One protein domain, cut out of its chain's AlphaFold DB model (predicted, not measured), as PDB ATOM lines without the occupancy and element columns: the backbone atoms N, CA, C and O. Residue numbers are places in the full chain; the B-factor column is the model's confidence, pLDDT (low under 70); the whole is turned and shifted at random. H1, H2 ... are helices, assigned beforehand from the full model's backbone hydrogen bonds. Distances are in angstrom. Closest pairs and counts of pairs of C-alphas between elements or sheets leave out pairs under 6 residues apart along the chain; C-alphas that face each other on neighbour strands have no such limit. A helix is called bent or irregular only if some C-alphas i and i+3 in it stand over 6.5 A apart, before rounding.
ATOM      1  N   PHE A  14     130.695 109.308 141.177       86.56
ATOM      2  CA  PHE A  14     131.648 108.254 140.828       86.56
ATOM      3  C   PHE A  14     130.964 107.021 140.213       86.56
ATOM      4  O   PHE A  14     131.385 106.539 139.159       86.56
ATOM      5  N   GLU A  15     129.886 106.525 140.829       87.00
ATOM      6  CA  GLU A  15     129.122 105.384 140.308       87.00
ATOM      7  C   GLU A  15     128.488 105.703 138.954       87.00
ATOM      8  O   GLU A  15     128.540 104.875 138.044       87.00
ATOM      9  N   VAL A  16     127.957 106.920 138.792       89.06
ATOM     10  CA  VAL A  16     127.391 107.378 137.518       89.06
ATOM     11  C   VAL A  16     128.469 107.430 136.434       89.06
ATOM     12  O   VAL A  16     128.253 106.910 135.343       89.06
ATOM     13  N   ILE A  17     129.660 107.967 136.723       87.88
ATOM     14  CA  ILE A  17     130.790 107.960 135.778       87.88
ATOM     15  C   ILE A  17     131.167 106.524 135.399       87.88
ATOM     16  O   ILE A  17     131.354 106.230 134.220       87.88
ATOM     17  N   LYS A  18     131.276 105.620 136.379       87.62
ATOM     18  CA  LYS A  18     131.628 104.210 136.149       87.62
ATOM     19  C   LYS A  18     130.587 103.498 135.280       87.62
ATOM     20  O   LYS A  18     130.963 102.748 134.382       87.62
ATOM     21  N   PHE A  19     129.304 103.766 135.514       88.62
ATOM     22  CA  PHE A  19     128.200 103.245 134.711       88.62
ATOM     23  C   PHE A  19     128.221 103.796 133.279       88.62
ATOM     24  O   PHE A  19     128.094 103.046 132.316       88.62
ATOM     25  N   LEU A  20     128.444 105.099 133.110       87.44
ATOM     26  CA  LEU A  20     128.537 105.705 131.784       87.44
ATOM     27  C   LEU A  20     129.749 105.160 131.010       87.44
ATOM     28  O   LEU A  20     129.614 104.810 129.838       87.44
ATOM     29  N   LYS A  21     130.901 104.980 131.672       85.31
ATOM     30  CA  LYS A  21     132.083 104.331 131.077       85.31
ATOM     31  C   LYS A  21     131.795 102.899 130.635       85.31
ATOM     32  O   LYS A  21     132.211 102.521 129.543       85.31
ATOM     33  N   SER A  22     131.071 102.106 131.431       85.81
ATOM     34  CA  SER A  22     130.734 100.724 131.052       85.81
ATOM     35  C   SER A  22     129.758 100.644 129.874       85.81
ATOM     36  O   SER A  22     129.805  99.670 129.126       85.81
ATOM     37  N   ARG A  23     128.933 101.678 129.654       82.38
ATOM     38  CA  ARG A  23     128.110 101.821 128.440       82.38
ATOM     39  C   ARG A  23     128.887 102.312 127.211       82.38
ATOM     40  O   ARG A  23     128.334 102.303 126.118       82.38
ATOM     41  N   GLY A  24     130.152 102.711 127.364       79.44
ATOM     42  CA  GLY A  24     130.989 103.219 126.272       79.44
ATOM     43  C   GLY A  24     131.048 104.745 126.173       79.44
ATOM     44  O   GLY A  24     131.497 105.281 125.157       79.44
ATOM     45  N   ALA A  25     130.630 105.474 127.215       81.81
ATOM     46  CA  ALA A  25     130.877 106.907 127.284       81.81
ATOM     47  C   ALA A  25     132.384 107.160 127.450       81.81
ATOM     48  O   ALA A  25     132.996 106.772 128.447       81.81
ATOM     49  N   SER A  26     132.983 107.814 126.460       79.38
ATOM     50  CA  SER A  26     134.367 108.284 126.500       79.38
ATOM     51  C   SER A  26     134.472 109.674 125.868       79.38
ATOM     52  O   SER A  26     133.581 110.104 125.132       79.38
ATOM     53  N   LYS A  27     135.581 110.369 126.145       74.38
ATOM     54  CA  LYS A  27     135.986 111.586 125.424       74.38
ATOM     55  C   LYS A  27     136.669 111.266 124.086       74.38
ATOM     56  O   LYS A  27     136.890 112.174 123.291       74.38
ATOM     57  N   ASP A  28     136.972 109.994 123.823       76.19
ATOM     58  CA  ASP A  28     137.618 109.566 122.584       76.19
ATOM     59  C   ASP A  28     136.741 109.806 121.346       76.19
ATOM     60  O   ASP A  28     135.518 109.661 121.414       76.19
ATOM     61  N   PRO A  29     137.337 110.076 120.171       66.12
ATOM     62  CA  PRO A  29     136.599 110.200 118.912       66.12
ATOM     63  C   PRO A  29     135.801 108.937 118.547       66.12
ATOM     64  O   PRO A  29     134.803 109.019 117.835       66.12
ATOM     65  N   SER A  30     136.207 107.772 119.069       65.94
ATOM     66  CA  SER A  30     135.511 106.489 118.909       65.94
ATOM     67  C   SER A  30     134.174 106.410 119.653       65.94
ATOM     68  O   SER A  30     133.417 105.470 119.424       65.94
ATOM     69  N   ARG A  31     133.837 107.408 120.488       65.25
ATOM     70  CA  ARG A  31     132.569 107.478 121.233       65.25
ATOM     71  C   ARG A  31     131.327 107.417 120.340       65.25
ATOM     72  O   ARG A  31     130.290 106.944 120.769       65.25
ATOM     73  N   VAL A  32     131.437 107.807 119.070       60.81
ATOM     74  CA  VAL A  32     130.333 107.745 118.090       60.81
ATOM     75  C   VAL A  32     129.828 106.308 117.850       60.81
ATOM     76  O   VAL A  32     128.712 106.125 117.379       60.81
ATOM     77  N   LEU A  33     130.630 105.289 118.181       63.81
ATOM     78  CA  LEU A  33     130.279 103.878 118.005       63.81
ATOM     79  C   LEU A  33     129.512 103.274 119.191       63.81
ATOM     80  O   LEU A  33     129.026 102.150 119.075       63.81
ATOM     81  N   ALA A  34     129.430 103.967 120.329       70.00
ATOM     82  CA  ALA A  34     128.739 103.452 121.504       70.00
ATOM     83  C   ALA A  34     127.248 103.815 121.469       70.00
ATOM     84  O   ALA A  34     126.869 104.919 121.078       70.00
ATOM     85  N   ASP A  35     126.400 102.890 121.922       71.19
ATOM     86  CA  ASP A  35     124.950 103.084 122.059       71.19
ATOM     87  C   ASP A  35     124.625 103.905 123.321       71.19
ATOM     88  O   ASP A  35     124.014 103.435 124.286       71.19
ATOM     89  N   VAL A  36     125.145 105.132 123.344       76.69
ATOM     90  CA  VAL A  36     125.013 106.092 124.438       76.69
ATOM     91  C   VAL A  36     124.286 107.316 123.905       76.69
ATOM     92  O   VAL A  36     124.652 107.905 122.886       76.69
ATOM     93  N   SER A  37     123.226 107.710 124.599       81.00
ATOM     94  CA  SER A  37     122.410 108.845 124.184       81.00
ATOM     95  C   SER A  37     123.185 110.171 124.291       81.00
ATOM     96  O   SER A  37     124.052 110.327 125.156       81.00
ATOM     97  N   PRO A  38     122.837 111.198 123.493       82.62
ATOM     98  CA  PRO A  38     123.440 112.529 123.625       82.62
ATOM     99  C   PRO A  38     123.300 113.129 125.035       82.62
ATOM    100  O   PRO A  38     124.185 113.846 125.502       82.62
ATOM    101  N   SER A  39     122.203 112.818 125.734       84.88
ATOM    102  CA  SER A  39     121.990 113.197 127.134       84.88
ATOM    103  C   SER A  39     123.015 112.567 128.075       84.88
ATOM    104  O   SER A  39     123.556 113.260 128.932       84.88
ATOM    105  N   GLU A  40     123.316 111.281 127.899       84.06
ATOM    106  CA  GLU A  40     124.310 110.568 128.705       84.06
ATOM    107  C   GLU A  40     125.724 111.095 128.449       84.06
ATOM    108  O   GLU A  40     126.479 111.282 129.401       84.06
ATOM    109  N   TYR A  41     126.055 111.433 127.199       83.75
ATOM    110  CA  TYR A  41     127.324 112.093 126.879       83.75
ATOM    111  C   TYR A  41     127.473 113.446 127.559       83.75
ATOM    112  O   TYR A  41     128.522 113.731 128.126       83.75
ATOM    113  N   LYS A  42     126.421 114.270 127.552       86.38
ATOM    114  CA  LYS A  42     126.461 115.584 128.200       86.38
ATOM    115  C   LYS A  42     126.676 115.470 129.712       86.38
ATOM    116  O   LYS A  42     127.419 116.264 130.284       86.38
ATOM    117  N   VAL A  43     126.045 114.482 130.348       88.38
ATOM    118  CA  VAL A  43     126.252 114.187 131.775       88.38
ATOM    119  C   VAL A  43     127.670 113.674 132.016       88.38
ATOM    120  O   VAL A  43     128.333 114.142 132.936       88.38
ATOM    121  N   TYR A  44     128.162 112.761 131.178       86.50
ATOM    122  CA  TYR A  44     129.521 112.237 131.282       86.50
ATOM    123  C   TYR A  44     130.578 113.338 131.155       86.50
ATOM    124  O   TYR A  44     131.464 113.431 132.002       86.50
ATOM    125  N   ASP A  45     130.467 114.193 130.136       86.56
ATOM    126  CA  ASP A  45     131.414 115.280 129.886       86.56
ATOM    127  C   ASP A  45     131.469 116.249 131.078       86.56
ATOM    128  O   ASP A  45     132.567 116.595 131.516       86.56
ATOM    129  N   TYR A  46     130.314 116.584 131.669       88.50
ATOM    130  CA  TYR A  46     130.240 117.373 132.904       88.50
ATOM    131  C   TYR A  46     130.908 116.659 134.087       88.50
ATOM    132  O   TYR A  46     131.755 117.232 134.766       88.50
ATOM    133  N   LEU A  47     130.560 115.394 134.335       86.50
ATOM    134  CA  LEU A  47     131.054 114.652 135.496       86.50
ATOM    135  C   LEU A  47     132.561 114.374 135.429       86.50
ATOM    136  O   LEU A  47     133.227 114.392 136.462       86.50
ATOM    137  N   VAL A  48     133.126 114.162 134.238       83.88
ATOM    138  CA  VAL A  48     134.578 113.981 134.059       83.88
ATOM    139  C   VAL A  48     135.364 115.252 134.389       83.88
ATOM    140  O   VAL A  48     136.518 115.161 134.797       83.88
ATOM    141  N   GLU A  49     134.760 116.429 134.237       83.56
ATOM    142  CA  GLU A  49     135.379 117.704 134.622       83.56
ATOM    143  C   GLU A  49     135.317 117.965 136.134       83.56
ATOM    144  O   GLU A  49     136.039 118.821 136.644       83.56
ATOM    145  N   THR A  50     134.503 117.207 136.873       82.25
ATOM    146  CA  THR A  50     134.421 117.316 138.333       82.25
ATOM    147  C   THR A  50     135.508 116.509 139.048       82.25
ATOM    148  O   THR A  50     136.037 115.516 138.540       82.25
ATOM    149  N   ALA A  51     135.797 116.884 140.299       76.19
ATOM    150  CA  ALA A  51     136.780 116.208 141.145       76.19
ATOM    151  C   ALA A  51     136.442 114.731 141.456       76.19
ATOM    152  O   ALA A  51     137.333 113.975 141.859       76.19
ATOM    153  N   ALA A  52     135.192 114.305 141.224       75.12
ATOM    154  CA  ALA A  52     134.733 112.926 141.385       75.12
ATOM    155  C   ALA A  52     135.380 111.947 140.383       75.12
ATOM    156  O   ALA A  52     135.476 110.754 140.664       75.12
ATOM    157  N   CYS A  53     135.879 112.423 139.232       75.12
ATOM    158  CA  CYS A  53     136.515 111.556 138.233       75.12
ATOM    159  C   CYS A  53     137.840 110.936 138.714       75.12
ATOM    160  O   CYS A  53     138.231 109.871 138.238       75.12
ATOM    161  N   ASN A  54     138.524 111.595 139.652       75.50
ATOM    162  CA  ASN A  54     139.827 111.168 140.171       75.50
ATOM    163  C   ASN A  54     139.716 110.319 141.445       75.50
ATOM    164  O   ASN A  54     140.727 110.034 142.083       75.50
ATOM    165  N   GLN A  55     138.500 109.963 141.858       77.44
ATOM    166  CA  GLN A  55     138.285 109.091 143.006       77.44
ATOM    167  C   GLN A  55     138.475 107.626 142.613       77.44
ATOM    168  O   GLN A  55     138.218 107.230 141.476       77.44
TER     169      GLN A  55
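AT A GLANCE: This is residues 14 to 55 of the 107 residues of the protein "DNA-directed RNA polymerase III subunit RPC9" of Cannabis sativa (UniProt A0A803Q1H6). Two helices, H1 and the longer H3, cross near their middles, and two short helices lie at opposite ends of the long axis, H2 at one and H4 at the other. The 42 printed residues hold four named helices, in the order H1, H2, H3, H4, and no named strand; the class is all helix. The whole is compact, with a radius of gyration of the C-alphas of 9.5 A, yet elongated in outline, spanning 27 by 16 by 15 A.

IN THESE COORDINATES: Find C-alpha 14 at (131.648, 108.254, 140.828); from there H1, residues 14 to 22, runs 12.4 A. Next comes H2, residues 29 to 33, which is irregular, but only just: C-alphas 29 and 32 are 6.8 A apart. Look for C-alpha 38 at (123.440, 112.529, 123.625), where H3, residues 38 to 49, begins its 17.0 A. H4, residues 51 to 54, ends at C-alpha 54, at (139.827, 111.168, 140.171).

HOW THE PARTS SIT: Look at Ile 17 and Tyr 44, whose C-alphas, 6.3 A apart, are the closest of H1 and H3, which touch. These two run opposite ways at a steep tilt of 52 degrees. H4 only just touches H1, with 3 pairs of C-alphas within 8 A, the closest being Phe 14 and Ala 52 at 5.6 A. H3 and H4 are close but not clearly touching; their closest C-alphas, of Leu 47 and Cys 53, are 6.8 A apart. H2 is apart from H1, H3 and H4. In H1 and H3 every O i to N i+4 pair is within hydrogen-bond range; in H2 it is 0 of 1, with 1 of 2 O i to N i+3 pairs, and H4 is too short for an i+4 pair.

THE WHOLE: The two C-alphas farthest apart, of Leu 33 and Ala 51, are 27.0 A apart, while those of Phe 14 and Gln 55 are 7.0 A apart. The printed part has no cut and no long link. The mean pLDDT of the printed part is 80.2, and residues 29 to 33 are under 70.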